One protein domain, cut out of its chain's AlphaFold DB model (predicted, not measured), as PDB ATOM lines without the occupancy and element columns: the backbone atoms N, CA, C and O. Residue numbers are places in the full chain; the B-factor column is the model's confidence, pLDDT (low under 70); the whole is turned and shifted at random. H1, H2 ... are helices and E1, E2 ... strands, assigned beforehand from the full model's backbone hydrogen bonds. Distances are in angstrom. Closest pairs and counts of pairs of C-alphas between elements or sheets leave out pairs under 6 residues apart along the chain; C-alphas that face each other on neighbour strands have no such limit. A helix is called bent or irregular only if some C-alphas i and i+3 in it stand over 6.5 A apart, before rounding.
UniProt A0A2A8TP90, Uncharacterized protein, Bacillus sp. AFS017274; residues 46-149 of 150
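What this domain is: This is residues 46 to 149 of the 150 residues of an uncharacterized protein of Bacillus sp. AFS017274 (UniProt A0A2A8TP90). A long helix, H1, runs out from a small, strongly twisted and curled sheet like an arm; its residues 46 to 62 stick out free, and its far part folds back through a tight turn into H2, which packs over the sheet. The sheet and H2, with the rest of H1 passing by edge strand E5, make the body. The printed part has 104 residues with two named helices and then five named strands, in the order H1 H2 E1 E2 E3 E4 E5; the antiparallel sheet runs E4 E3 E2 E1 E5. The class is mixed, helices and strands. The whole is loose, with a radius of gyration of the C-alphas of 16.4 A and spans of 54 by 39 by 22 A.

How they stand to each other: H1, residues 46 to 83, and H2, residues 86 to 98, form a helical hairpin with a steep tilt of 39 degrees, opposite ways. H1 touches H2 with its residues 73 to 80 alone, the closest C-alphas being those of Met 80 and Pro 86, 5.5 A apart. The meander, each strand the antiparallel neighbour of the one before, is E1, residues 104 to 107, E2, residues 112 to 119, E3, residues 122 to 130, and E4, residues 133 to 136. N 105 and O 113 join E1 and E2 within hydrogen-bond range at 2.8 A, N 116 and O 127 join E2 and E3 at 2.8 A, and N 135 and O 128 join E3 and E4 at 2.8 A. E5, residues 145 to 148, is an edge strand antiparallel to E1, with N 106 and O 147 2.8 A apart. H1 only grazes the sheet, with its residues 63 to 77; its closest C-alphas to E5 are those of Met 67 and Arg 147, 4.7 A. H2 is on the sheet at a height of 8.9 A, over E3, and only just not over E2, on which 2 of its 13 C-alphas fall. It runs along the strands, at 1 degree to E3 on the local plane; the closest C-alphas, of Asn 94 and Pro 123, are 5.7 A apart. Every O i to N i+4 pair is within hydrogen-bond range in H2, and 30 of 34 in H1.

Where its parts are: H1 begins at C-alpha 46, (182.833, 142.996, 130.206), and is 49.7 A long. It has a kink of 38 degrees near residue 77 and is irregular, with C-alphas 78 and 81 7.3 A apart. H2 is 17.7 A long, E2 19.2 A and E3 20.2 A; E2 bends by 65 degrees at residue 116. E5 ends at C-alpha 148, (192.406, 131.024, 99.939).

The domain as a whole: The C-alphas farthest apart, of Ile 46 and Glu 87, are 54.0 A apart. Without residues 46 to 62, the body spans 39 by 26 by 23 A. The printed part has no cut and no long link. The mean pLDDT of the printed part is 89.8, and no printed residue is under 70.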
ATOM      1  N   ILE A  46     182.677 141.989 131.267       74.31
ATOM      2  CA  ILE A  46     182.833 142.996 130.206       74.31
ATOM      3  C   ILE A  46     184.175 142.811 129.489       74.31
ATOM      4  O   ILE A  46     184.197 142.765 128.260       74.31
ATOM      5  N   HIS A  47     185.276 142.646 130.230       71.31
ATOM      6  CA  HIS A  47     186.597 142.408 129.641       71.31
ATOM      7  C   HIS A  47     186.647 141.132 128.793       71.31
ATOM      8  O   HIS A  47     187.216 141.143 127.703       71.31
ATOM      9  N   GLU A  48     186.005 140.056 129.249       84.00
ATOM     10  CA  GLU A  48     185.904 138.805 128.494       84.00
ATOM     11  C   GLU A  48     185.198 139.017 127.145       84.00
ATOM     12  O   GLU A  48     185.758 138.697 126.095       84.00
ATOM     13  N   ARG A  49     184.041 139.692 127.143       83.56
ATOM     14  CA  ARG A  49     183.302 140.024 125.912       83.56
ATOM     15  C   ARG A  49     184.095 140.918 124.955       83.56
ATOM     16  O   ARG A  49     184.002 140.746 123.741       83.56
ATOM     17  N   ILE A  50     184.869 141.875 125.476       87.62
ATOM     18  CA  ILE A  50     185.747 142.732 124.658       87.62
ATOM     19  C   ILE A  50     186.839 141.891 123.987       87.62
ATOM     20  O   ILE A  50     187.115 142.072 122.798       87.62
ATOM     21  N   ASN A  51     187.444 140.957 124.722       87.62
ATOM     22  CA  ASN A  51     188.486 140.080 124.193       87.62
ATOM     23  C   ASN A  51     187.937 139.135 123.113       87.62
ATOM     24  O   ASN A  51     188.543 139.007 122.047       87.62
ATOM     25  N   GLU A  52     186.769 138.531 123.344       89.25
ATOM     26  CA  GLU A  52     186.075 137.699 122.355       89.25
ATOM     27  C   GLU A  52     185.771 138.479 121.070       89.25
ATOM     28  O   GLU A  52     186.130 138.040 119.974       89.25
ATOM     29  N   ALA A  53     185.174 139.670 121.191       89.62
ATOM     30  CA  ALA A  53     184.864 140.522 120.045       89.62
ATOM     31  C   ALA A  53     186.133 140.943 119.282       89.62
ATOM     32  O   ALA A  53     186.147 140.965 118.051       89.62
ATOM     33  N   SER A  54     187.227 141.217 119.998       90.25
ATOM     34  CA  SER A  54     188.527 141.547 119.399       90.25
ATOM     35  C   SER A  54     189.098 140.380 118.589       90.25
ATOM     36  O   SER A  54     189.618 140.582 117.488       90.25
ATOM     37  N   LEU A  55     188.969 139.146 119.090       92.44
ATOM     38  CA  LEU A  55     189.388 137.943 118.368       92.44
ATOM     39  C   LEU A  55     188.517 137.695 117.128       92.44
ATOM     40  O   LEU A  55     189.053 137.423 116.051       92.44
ATOM     41  N   GLN A  56     187.196 137.845 117.252       89.62
ATOM     42  CA  GLN A  56     186.268 137.747 116.121       89.62
ATOM     43  C   GLN A  56     186.618 138.761 115.030       89.62
ATOM     44  O   GLN A  56     186.762 138.397 113.865       89.62
ATOM     45  N   MET A  57     186.842 140.018 115.413       90.81
ATOM     46  CA  MET A  57     187.219 141.083 114.489       90.81
ATOM     47  C   MET A  57     188.543 140.769 113.781       90.81
ATOM     48  O   MET A  57     188.643 140.894 112.560       90.81
ATOM     49  N   LYS A  58     189.554 140.294 114.522       88.56
ATOM     50  CA  LYS A  58     190.834 139.863 113.943       88.56
ATOM     51  C   LYS A  58     190.624 138.790 112.874       88.56
ATOM     52  O   LYS A  58     191.206 138.912 111.797       88.56
ATOM     53  N   ASN A  59     189.795 137.782 113.145       85.75
ATOM     54  CA  ASN A  59     189.496 136.703 112.201       85.75
ATOM     55  C   ASN A  59     188.763 137.216 110.955       85.75
ATOM     56  O   ASN A  59     189.165 136.883 109.842       85.75
ATOM     57  N   ILE A  60     187.777 138.102 111.121       86.25
ATOM     58  CA  ILE A  60     187.072 138.754 110.005       86.25
ATOM     59  C   ILE A  60     188.065 139.487 109.097       86.25
ATOM     60  O   ILE A  60     188.046 139.306 107.880       86.25
ATOM     61  N   PHE A  61     188.990 140.267 109.665       85.12
ATOM     62  CA  PHE A  61     190.019 140.936 108.871       85.12
ATOM     63  C   PHE A  61     190.944 139.947 108.152       85.12
ATOM     64  O   PHE A  61     191.313 140.197 107.005       85.12
ATOM     65  N   GLN A  62     191.321 138.823 108.776       82.56
ATOM     66  CA  GLN A  62     192.111 137.790 108.093       82.56
ATOM     67  C   GLN A  62     191.376 137.222 106.878       82.56
ATOM     68  O   GLN A  62     191.966 137.119 105.802       82.56
ATOM     69  N   ASP A  63     190.100 136.896 107.043       81.44
ATOM     70  CA  ASP A  63     189.263 136.338 105.986       81.44
ATOM     71  C   ASP A  63     189.082 137.315 104.828       81.44
ATOM     72  O   ASP A  63     189.300 136.952 103.671       81.44
ATOM     73  N   ILE A  64     188.785 138.581 105.133       80.31
ATOM     74  CA  ILE A  64     188.679 139.641 104.128       80.31
ATOM     75  C   ILE A  64     189.992 139.767 103.353       80.31
ATOM     76  O   ILE A  64     189.962 139.840 102.127       80.31
ATOM     77  N   ARG A  65     191.153 139.746 104.026       81.62
ATOM     78  CA  ARG A  65     192.461 139.817 103.348       81.62
ATOM     79  C   ARG A  65     192.685 138.640 102.401       81.62
ATOM     80  O   ARG A  65     193.164 138.852 101.290       81.62
ATOM     81  N   LYS A  66     192.314 137.424 102.814       81.69
ATOM     82  CA  LYS A  66     192.410 136.219 101.975       81.69
ATOM     83  C   LYS A  66     191.517 136.314 100.735       81.69
ATOM     84  O   LYS A  66     191.959 135.945  99.653       81.69
ATOM     85  N   MET A  67     190.299 136.839 100.874       81.12
ATOM     86  CA  MET A  67     189.372 137.043  99.749       81.12
ATOM     87  C   MET A  67     189.823 138.181  98.822       81.12
ATOM     88  O   MET A  67     189.746 138.071  97.599       81.12
ATOM     89  N   LEU A  68     190.318 139.289  99.385       85.75
ATOM     90  CA  LEU A  68     190.791 140.428  98.597       85.75
ATOM     91  C   LEU A  68     192.065 140.115  97.824       85.75
ATOM     92  O   LEU A  68     192.243 140.695  96.760       85.75
ATOM     93  N   PHE A  69     192.926 139.222  98.326       87.25
ATOM     94  CA  PHE A  69     194.171 138.864  97.648       87.25
ATOM     95  C   PHE A  69     193.923 138.541  96.174       87.25
ATOM     96  O   PHE A  69     194.477 139.203  95.302       87.25
ATOM     97  N   TYR A  70     193.030 137.590  95.891       85.38
ATOM     98  CA  TYR A  70     192.797 137.162  94.515       85.38
ATOM     99  C   TYR A  70     192.167 138.273  93.664       85.38
ATOM    100  O   TYR A  70     192.612 138.514  92.545       85.38
ATOM    101  N   LYS A  71     191.210 139.029  94.219       86.88
ATOM    102  CA  LYS A  71     190.592 140.182  93.533       86.88
ATOM    103  C   LYS A  71     191.601 141.274  93.174       86.88
ATOM    104  O   LYS A  71     191.486 141.894  92.119       86.88
ATOM    105  N   VAL A  72     192.591 141.517  94.035       90.50
ATOM    106  CA  VAL A  72     193.668 142.482  93.774       90.50
ATOM    107  C   VAL A  72     194.550 141.999  92.626       90.50
ATOM    108  O   VAL A  72     194.828 142.783  91.720       90.50
ATOM    109  N   ILE A  73     194.937 140.718  92.612       90.56
ATOM    110  CA  ILE A  73     195.707 140.143  91.497       90.56
ATOM    111  C   ILE A  73     194.913 140.209  90.188       90.56
ATOM    112  O   ILE A  73     195.450 140.599  89.154       90.56
ATOM    113  N   GLU A  74     193.621 139.894  90.234       88.62
ATOM    114  CA  GLU A  74     192.728 139.982  89.080       88.62
ATOM    115  C   GLU A  74     192.655 141.417  88.527       88.62
ATOM    116  O   GLU A  74     192.752 141.636  87.318       88.62
ATOM    117  N   GLN A  75     192.553 142.417  89.408       89.56
ATOM    118  CA  GLN A  75     192.573 143.822  89.015       89.56
ATOM    119  C   GLN A  75     193.917 144.239  88.411       89.56
ATOM    120  O   GLN A  75     193.923 144.905  87.377       89.56
ATOM    121  N   MET A  76     195.037 143.841  89.018       90.62
ATOM    122  CA  MET A  76     196.370 144.091  88.466       90.62
ATOM    123  C   MET A  76     196.490 143.519  87.052       90.62
ATOM    124  O   MET A  76     196.921 144.223  86.144       90.62
ATOM    125  N   ASN A  77     196.032 142.283  86.843       86.94
ATOM    126  CA  ASN A  77     196.072 141.637  85.536       86.94
ATOM    127  C   ASN A  77     195.218 142.373  84.483       86.94
ATOM    128  O   ASN A  77     195.632 142.486  83.334       86.94
ATOM    129  N   ARG A  78     194.056 142.929  84.867       87.69
ATOM    130  CA  ARG A  78     193.233 143.776  83.978       87.69
ATOM    131  C   ARG A  78     193.910 145.099  83.621       87.69
ATOM    132  O   ARG A  78     193.831 145.533  82.477       87.69
ATOM    133  N   ASP A  79     194.566 145.728  84.592       89.06
ATOM    134  CA  ASP A  79     195.244 147.021  84.435       89.06
ATOM    135  C   ASP A  79     196.664 146.894  83.835       89.06
ATOM    136  O   ASP A  79     197.346 147.904  83.630       89.06
ATOM    137  N   MET A  80     197.116 145.662  83.562       84.81
ATOM    138  CA  MET A  80     198.465 145.338  83.089       84.81
ATOM    139  C   MET A  80     198.848 146.111  81.831       84.81
ATOM    140  O   MET A  80     199.952 146.646  81.748       84.81
ATOM    141  N   PHE A  81     197.931 146.207  80.870       80.50
ATOM    142  CA  PHE A  81     198.124 147.026  79.682       80.50
ATOM    143  C   PHE A  81     197.706 148.465  79.992       80.50
ATOM    144  O   PHE A  81     196.523 148.777  80.108       80.50
ATOM    145  N   GLY A  82     198.692 149.350  80.128       86.44
ATOM    146  CA  GLY A  82     198.486 150.795  80.237       86.44
ATOM    147  C   GLY A  82     199.050 151.398  81.516       86.44
ATOM    148  O   GLY A  82     199.846 152.330  81.433       86.44
ATOM    149  N   LYS A  83     198.673 150.883  82.694       88.31
ATOM    150  CA  LYS A  83     199.134 151.448  83.981       88.31
ATOM    151  C   LYS A  83     200.459 150.868  84.457       88.31
ATOM    152  O   LYS A  83     201.150 151.501  85.253       88.31
ATOM    153  N   PHE A  84     200.797 149.669  83.997       89.62
ATOM    154  CA  PHE A  84     201.960 148.923  84.455       89.62
ATOM    155  C   PHE A  84     202.860 148.528  83.284       89.62
ATOM    156  O   PHE A  84     202.434 148.499  82.132       89.62
ATOM    157  N   ASN A  85     204.122 148.216  83.589       90.94
ATOM    158  CA  ASN A  85     204.985 147.494  82.661       90.94
ATOM    159  C   ASN A  85     204.547 146.011  82.661       90.94
ATOM    160  O   ASN A  85     204.619 145.385  83.726       90.94
ATOM    161  N   PRO A  86     204.104 145.444  81.522       90.88
ATOM    162  CA  PRO A  86     203.562 144.087  81.483       90.88
ATOM    163  C   PRO A  86     204.559 143.000  81.886       90.88
ATOM    164  O   PRO A  86     204.175 142.061  82.573       90.88
ATOM    165  N   GLU A  87     205.833 143.131  81.512       90.94
ATOM    166  CA  GLU A  87     206.863 142.132  81.830       90.94
ATOM    167  C   GLU A  87     207.120 142.072  83.338       90.94
ATOM    168  O   GLU A  87     207.122 140.997  83.938       90.94
ATOM    169  N   ILE A  88     207.260 143.241  83.969       92.12
ATOM    170  CA  ILE A  88     207.474 143.342  85.417       92.12
ATOM    171  C   ILE A  88     206.244 142.835  86.175       92.12
ATOM    172  O   ILE A  88     206.376 142.097  87.154       92.12
ATOM    173  N   LEU A  89     205.044 143.232  85.742       91.88
ATOM    174  CA  LEU A  89     203.822 142.848  86.435       91.88
ATOM    175  C   LEU A  89     203.539 141.352  86.304       91.88
ATOM    176  O   LEU A  89     203.169 140.728  87.296       91.88
ATOM    177  N   LEU A  90     203.738 140.770  85.120       90.94
ATOM    178  CA  LEU A  90     203.557 139.339  84.906       90.94
ATOM    179  C   LEU A  90     204.498 138.531  85.804       90.94
ATOM    180  O   LEU A  90     204.052 137.601  86.473       90.94
ATOM    181  N   GLU A  91     205.771 138.923  85.895       92.75
ATOM    182  CA  GLU A  91     206.740 138.273  86.783       92.75
ATOM    183  C   GLU A  91     206.327 138.381  88.260       92.75
ATOM    184  O   GLU A  91     206.383 137.403  89.013       92.75
ATOM    185  N   PHE A  92     205.854 139.555  88.683       93.00
ATOM    186  CA  PHE A  92     205.357 139.770  90.041       93.00
ATOM    187  C   PHE A  92     204.132 138.898  90.356       93.00
ATOM    188  O   PHE A  92     204.112 138.201  91.376       93.00
ATOM    189  N   VAL A  93     203.131 138.894  89.472       92.75
ATOM    190  CA  VAL A  93     201.915 138.088  89.626       92.75
ATOM    191  C   VAL A  93     202.252 136.599  89.628       92.75
ATOM    192  O   VAL A  93     201.751 135.877  90.487       92.75
ATOM    193  N   ASN A  94     203.136 136.139  88.741       92.69
ATOM    194  CA  ASN A  94     203.591 134.749  88.702       92.69
ATOM    195  C   ASN A  94     204.202 134.316  90.034       92.69
ATOM    196  O   ASN A  94     203.822 133.279  90.578       92.69
ATOM    197  N   ARG A  95     205.105 135.122  90.603       93.50
ATOM    198  CA  ARG A  95     205.733 134.825  91.902       93.50
ATOM    199  C   ARG A  95     204.717 134.773  93.035       93.50
ATOM    200  O   ARG A  95     204.796 133.877  93.871       93.50
ATOM    201  N   LEU A  96     203.763 135.702  93.060       92.44
ATOM    202  CA  LEU A  96     202.704 135.704  94.066       92.44
ATOM    203  C   LEU A  96     201.786 134.488  93.927       92.44
ATOM    204  O   LEU A  96     201.540 133.795  94.912       92.44
ATOM    205  N   MET A  97     201.319 134.196  92.717       92.06
ATOM    206  CA  MET A  97     200.429 133.065  92.457       92.06
ATOM    207  C   MET A  97     201.126 131.724  92.700       92.06
ATOM    208  O   MET A  97     200.496 130.803  93.215       92.06
ATOM    209  N   ALA A  98     202.435 131.621  92.452       92.31
ATOM    210  CA  ALA A  98     203.223 130.431  92.777       92.31
ATOM    211  C   ALA A  98     203.183 130.078  94.274       92.31
ATOM    212  O   ALA A  98     203.234 128.899  94.622       92.31
ATOM    213  N   THR A  99     203.011 131.061  95.168       91.88
ATOM    214  CA  THR A  99     202.848 130.794  96.611       91.88
ATOM    215  C   THR A  99     201.556 130.053  96.953       91.88
ATOM    216  O   THR A  99     201.419 129.550  98.069       91.88
ATOM    217  N   LEU A 100     200.598 129.989  96.020       92.62
ATOM    218  CA  LEU A 100     199.339 129.282  96.212       92.62
ATOM    219  C   LEU A 100     199.445 127.787  95.930       92.62
ATOM    220  O   LEU A 100     198.562 127.053  96.359       92.62
ATOM    221  N   VAL A 101     200.494 127.319  95.247       95.12
ATOM    222  CA  VAL A 101     200.675 125.887  94.973       95.12
ATOM    223  C   VAL A 101     200.701 125.104  96.288       95.12
ATOM    224  O   VAL A 101     201.407 125.457  97.230       95.12
ATOM    225  N   GLY A 102     199.895 124.047  96.359       96.06
ATOM    226  CA  GLY A 102     199.693 123.229  97.552       96.06
ATOM    227  C   GLY A 102     198.675 123.787  98.552       96.06
ATOM    228  O   GLY A 102     198.283 123.059  99.461       96.06
ATOM    229  N   LYS A 103     198.203 125.033  98.398       94.69
ATOM    230  CA  LYS A 103     197.138 125.587  99.245       94.69
ATOM    231  C   LYS A 103     195.770 125.115  98.784       94.69
ATOM    232  O   LYS A 103     195.517 124.930  97.592       94.69
ATOM    233  N   GLU A 104     194.873 124.968  99.746       96.00
ATOM    234  CA  GLU A 104     193.459 124.754  99.483       96.00
ATOM    235  C   GLU A 104     192.776 126.098  99.186       96.00
ATOM    236  O   GLU A 104     193.083 127.125  99.799       96.00
ATOM    237  N   VAL A 105     191.861 126.111  98.222       94.75
ATOM    238  CA  VAL A 105     191.117 127.297  97.793       94.75
ATOM    239  C   VAL A 105     189.647 126.954  97.571       94.75
ATOM    240  O   VAL A 105     189.311 125.837  97.178       94.75
ATOM    241  N   MET A 106     188.773 127.931  97.801       94.44
ATOM    242  CA  MET A 106     187.378 127.901  97.373       94.44
ATOM    243  C   MET A 106     187.255 128.675  96.065       94.44
ATOM    244  O   MET A 106     187.785 129.785  95.952       94.44
ATOM    245  N   ILE A 107     186.557 128.101  95.091       92.81
ATOM    246  CA  ILE A 107     186.205 128.771  93.839       92.81
ATOM    247  C   ILE A 107     184.769 129.304  93.879       92.81
ATOM    248  O   ILE A 107     183.980 128.898  94.723       92.81
ATOM    249  N   THR A 108     184.418 130.193  92.949       90.94
ATOM    250  CA  THR A 108     183.128 130.917  92.914       90.94
ATOM    251  C   THR A 108     181.866 130.054  92.832       90.94
ATOM    252  O   THR A 108     180.770 130.573  93.014       90.94
ATOM    253  N   ASN A 109     181.984 128.751  92.559       89.75
ATOM    254  CA  ASN A 109     180.873 127.795  92.631       89.75
ATOM    255  C   ASN A 109     180.842 127.011  93.959       89.75
ATOM    256  O   ASN A 109     180.302 125.907  94.004       89.75
ATOM    257  N   GLU A 110     181.481 127.549  95.001       91.31
ATOM    258  CA  GLU A 110     181.610 126.988  96.353       91.31
ATOM    259  C   GLU A 110     182.395 125.669  96.442       91.31
ATOM    260  O   GLU A 110     182.569 125.110  97.528       91.31
ATOM    261  N   ARG A 111     182.935 125.159  95.328       93.62
ATOM    262  CA  ARG A 111     183.790 123.970  95.360       93.62
ATOM    263  C   ARG A 111     185.149 124.301  95.954       93.62
ATOM    264  O   ARG A 111     185.695 125.390  95.776       93.62
ATOM    265  N   ILE A 112     185.713 123.297  96.610       95.88
ATOM    266  CA  ILE A 112     187.027 123.358  97.234       95.88
ATOM    267  C   ILE A 112     188.001 122.492  96.436       95.88
ATOM    268  O   ILE A 112     187.654 121.403  95.966       95.88
ATOM    269  N   GLY A 113     189.226 122.979  96.277       96.06
ATOM    270  CA  GLY A 113     190.306 122.220  95.665       96.06
ATOM    271  C   GLY A 113     191.682 122.706  96.097       96.06
ATOM    272  O   GLY A 113     191.850 123.831  96.557       96.06
ATOM    273  N   THR A 114     192.683 121.852  95.931       97.50
ATOM    274  CA  THR A 114     194.089 122.200  96.151       97.50
ATOM    275  C   THR A 114     194.701 122.707  94.855       97.50
ATOM    276  O   THR A 114     194.562 122.060  93.817       97.50
ATOM    277  N   VAL A 115     195.414 123.830  94.896       96.19
ATOM    278  CA  VAL A 115     196.158 124.331  93.735       96.19
ATOM    279  C   VAL A 115     197.321 123.391  93.438       96.19
ATOM    280  O   VAL A 115     198.227 123.231  94.252       96.19
ATOM    281  N   VAL A 116     197.311 122.767  92.263       97.12
ATOM    282  CA  VAL A 116     198.356 121.829  91.825       97.12
ATOM    283  C   VAL A 116     199.385 122.531  90.952       97.12
ATOM    284  O   VAL A 116     200.572 122.228  91.024       97.12
ATOM    285  N   MET A 117     198.933 123.460  90.112       95.88
ATOM    286  CA  MET A 117     199.784 124.125  89.134       95.88
ATOM    287  C   MET A 117     199.258 125.521  88.814       95.88
ATOM    288  O   MET A 117     198.050 125.730  88.692       95.88
ATOM    289  N   ILE A 118     200.187 126.454  88.630       92.94
ATOM    290  CA  ILE A 118     199.945 127.781  88.065       92.94
ATOM    291  C   ILE A 118     200.540 127.793  86.656       92.94
ATOM    292  O   ILE A 118     201.692 127.397  86.479       92.94
ATOM    293  N   ASN A 119     199.775 128.235  85.659       88.06
ATOM    294  CA  ASN A 119     200.310 128.445  84.318       88.06
ATOM    295  C   ASN A 119     201.161 129.734  84.307       88.06
ATOM    296  O   ASN A 119     200.608 130.798  84.571       88.06
ATOM    297  N   PRO A 120     202.464 129.688  83.969       85.31
ATOM    298  CA  PRO A 120     203.330 130.873  83.995       85.31
ATOM    299  C   PRO A 120     202.952 131.947  82.961       85.31
ATOM    300  O   PRO A 120     203.379 133.093  83.076       85.31
ATOM    301  N   TYR A 121     202.161 131.593  81.946       85.25
ATOM    302  CA  TYR A 121     201.667 132.536  80.938       85.25
ATOM    303  C   TYR A 121     200.257 133.053  81.240       85.25
ATOM    304  O   TYR A 121     199.810 134.008  80.614       85.25
ATOM    305  N   ASP A 122     199.552 132.417  82.179       87.75
ATOM    306  CA  ASP A 122     198.219 132.829  82.616       87.75
ATOM    307  C   ASP A 122     198.003 132.446  84.093       87.75
ATOM    308  O   ASP A 122     197.329 131.456  84.405       87.75
ATOM    309  N   PRO A 123     198.624 133.188  85.026       88.94
ATOM    310  CA  PRO A 123     198.703 132.795  86.431       88.94
ATOM    311  C   PRO A 123     197.362 132.790  87.174       88.94
ATOM    312  O   PRO A 123     197.262 132.192  88.244       88.94
ATOM    313  N   LEU A 124     196.321 133.414  86.614       88.50
ATOM    314  CA  LEU A 124     194.956 133.356  87.148       88.50
ATOM    315  C   LEU A 124     194.224 132.067  86.748       88.50
ATOM    316  O   LEU A 124     193.218 131.704  87.358       88.50
ATOM    317  N   LYS A 125     194.715 131.349  85.736       89.31
ATOM    318  CA  LYS A 125     194.110 130.109  85.255       89.31
ATOM    319  C   LYS A 125     194.853 128.898  85.793       89.31
ATOM    320  O   LYS A 125     195.715 128.303  85.147       89.31
ATOM    321  N   VAL A 126     194.499 128.564  87.027       92.75
ATOM    322  CA  VAL A 126     195.150 127.520  87.813       92.75
ATOM    323  C   VAL A 126     194.558 126.134  87.554       92.75
ATOM    324  O   VAL A 126     193.397 125.993  87.162       92.75
ATOM    325  N   LEU A 127     195.353 125.105  87.836       95.94
ATOM    326  CA  LEU A 127     194.916 123.713  87.871       95.94
ATOM    327  C   LEU A 127     194.625 123.309  89.317       95.94
ATOM    328  O   LEU A 127     195.503 123.410  90.180       95.94
ATOM    329  N   LEU A 128     193.415 122.826  89.579       96.25
ATOM    330  CA  LEU A 128     192.965 122.403  90.902       96.25
ATOM    331  C   LEU A 128     192.812 120.886  90.975       96.25
ATOM    332  O   LEU A 128     192.322 120.257  90.043       96.25
ATOM    333  N   LYS A 129     193.161 120.297  92.118       97.38
ATOM    334  CA  LYS A 129     192.739 118.950  92.509       97.38
ATOM    335  C   LYS A 129     191.537 119.079  93.432       97.38
ATOM    336  O   LYS A 129     191.672 119.561  94.553       97.38
ATOM    337  N   THR A 130     190.374 118.666  92.955       95.19
ATOM    338  CA  THR A 130     189.123 118.614  93.716       95.19
ATOM    339  C   THR A 130     188.844 117.179  94.172       95.19
ATOM    340  O   THR A 130     189.566 116.240  93.826       95.19
ATOM    341  N   SER A 131     187.760 116.982  94.923       93.94
ATOM    342  CA  SER A 131     187.272 115.645  95.285       93.94
ATOM    343  C   SER A 131     186.871 114.789  94.077       93.94
ATOM    344  O   SER A 131     186.919 113.566  94.153       93.94
ATOM    345  N   THR A 132     186.494 115.415  92.957       93.25
ATOM    346  CA  THR A 132     186.026 114.732  91.741       93.25
ATOM    347  C   THR A 132     187.114 114.554  90.683       93.25
ATOM    348  O   THR A 132     186.837 113.989  89.629       93.25
ATOM    349  N   GLY A 133     188.336 115.041  90.925       94.50
ATOM    350  CA  GLY A 133     189.460 114.895  90.002       94.50
ATOM    351  C   GLY A 133     190.258 116.179  89.812       94.50
ATOM    352  O   GLY A 133     190.409 116.979  90.731       94.50
ATOM    353  N   ILE A 134     190.810 116.358  88.612       95.62
ATOM    354  CA  ILE A 134     191.545 117.564  88.231       95.62
ATOM    355  C   ILE A 134     190.602 118.512  87.488       95.62
ATOM    356  O   ILE A 134     189.923 118.103  86.550       95.62
ATOM    357  N   MET A 135     190.580 119.774  87.902       93.94
ATOM    358  CA  MET A 135     189.800 120.844  87.295       93.94
ATOM    359  C   MET A 135     190.742 121.923  86.765       93.94
ATOM    360  O   MET A 135     191.497 122.525  87.527       93.94
ATOM    361  N   ASP A 136     190.690 122.169  85.460       92.94
ATOM    362  CA  ASP A 136     191.485 123.198  84.792       92.94
ATOM    363  C   ASP A 136     190.659 124.475  84.606       92.94
ATOM    364  O   ASP A 136     189.762 124.529  83.762       92.94
ATOM    365  N   LEU A 137     190.975 125.531  85.363       90.88
ATOM    366  CA  LEU A 137     190.231 126.792  85.280       90.88
ATOM    367  C   LEU A 137     190.434 127.536  83.947       90.88
ATOM    368  O   LEU A 137     189.703 128.488  83.663       90.88
ATOM    369  N   ARG A 138     191.378 127.114  83.088       89.81
ATOM    370  CA  ARG A 138     191.466 127.607  81.699       89.81
ATOM    371  C   ARG A 138     190.226 127.226  80.895       89.81
ATOM    372  O   ARG A 138     189.794 128.003  80.045       89.81
ATOM    373  N   MET A 139     189.668 126.044  81.161       89.88
ATOM    374  CA  MET A 139     188.466 125.543  80.489       89.88
ATOM    375  C   MET A 139     187.190 126.159  81.076       89.88
ATOM    376  O   MET A 139     186.198 126.308  80.367       89.88
ATOM    377  N   GLU A 140     187.249 126.598  82.332       85.56
ATOM    378  CA  GLU A 140     186.110 127.108  83.095       85.56
ATOM    379  C   GLU A 140     186.142 128.640  83.167       85.56
ATOM    380  O   GLU A 140     186.687 129.251  84.087       85.56
ATOM    381  N   LYS A 141     185.569 129.303  82.156       79.69
ATOM    382  CA  LYS A 141     185.632 130.773  82.029       79.69
ATOM    383  C   LYS A 141     184.949 131.523  83.172       79.69
ATOM    384  O   LYS A 141     185.350 132.645  83.468       79.69
ATOM    385  N   GLU A 142     183.944 130.914  83.788       85.12
ATOM    386  CA  GLU A 142     183.111 131.531  84.823       85.12
ATOM    387  C   GLU A 142     183.671 131.333  86.235       85.12
ATOM    388  O   GLU A 142     183.231 131.992  87.181       85.12
ATOM    389  N   TRP A 143     184.629 130.417  86.401       88.81
ATOM    390  CA  TRP A 143     185.113 130.021  87.716       88.81
ATOM    391  C   TRP A 143     186.479 130.620  88.007       88.81
ATOM    392  O   TRP A 143     187.394 130.622  87.181       88.81
ATOM    393  N   GLN A 144     186.607 131.139  89.221       88.75
ATOM    394  CA  GLN A 144     187.820 131.768  89.721       88.75
ATOM    395  C   GLN A 144     187.979 131.468  91.205       88.75
ATOM    396  O   GLN A 144     187.013 131.088  91.868       88.75
ATOM    397  N   ILE A 145     189.188 131.648  91.731       90.81
ATOM    398  CA  ILE A 145     189.421 131.540  93.171       90.81
ATOM    399  C   ILE A 145     188.713 132.702  93.870       90.81
ATOM    400  O   ILE A 145     188.900 133.865  93.533       90.81
ATOM    401  N   GLU A 146     187.912 132.380  94.875       90.44
ATOM    402  CA  GLU A 146     187.216 133.359  95.702       90.44
ATOM    403  C   GLU A 146     187.889 133.530  97.066       90.44
ATOM    404  O   GLU A 146     187.982 134.640  97.596       90.44
ATOM    405  N   ARG A 147     188.380 132.430  97.641       91.06
ATOM    406  CA  ARG A 147     189.003 132.419  98.965       91.06
ATOM    407  C   ARG A 147     190.174 131.454  98.994       91.06
ATOM    408  O   ARG A 147     190.093 130.346  98.476       91.06
ATOM    409  N   ILE A 148     191.243 131.867  99.664       92.00
ATOM    410  CA  ILE A 148     192.406 131.024  99.939       92.00
ATOM    411  C   ILE A 148     192.321 130.532 101.380       92.00
ATOM    412  O   ILE A 148     192.192 131.339 102.305       92.00
ATOM    413  N   PHE A 149     192.413 129.223 101.578       89.25
ATOM    414  CA  PHE A 149     192.588 128.630 102.896       89.25
ATOM    415  C   PHE A 149     194.080 128.606 103.248       89.25
ATOM    416  O   PHE A 149     194.957 128.586 102.381       89.25
TER     417      PHE A 149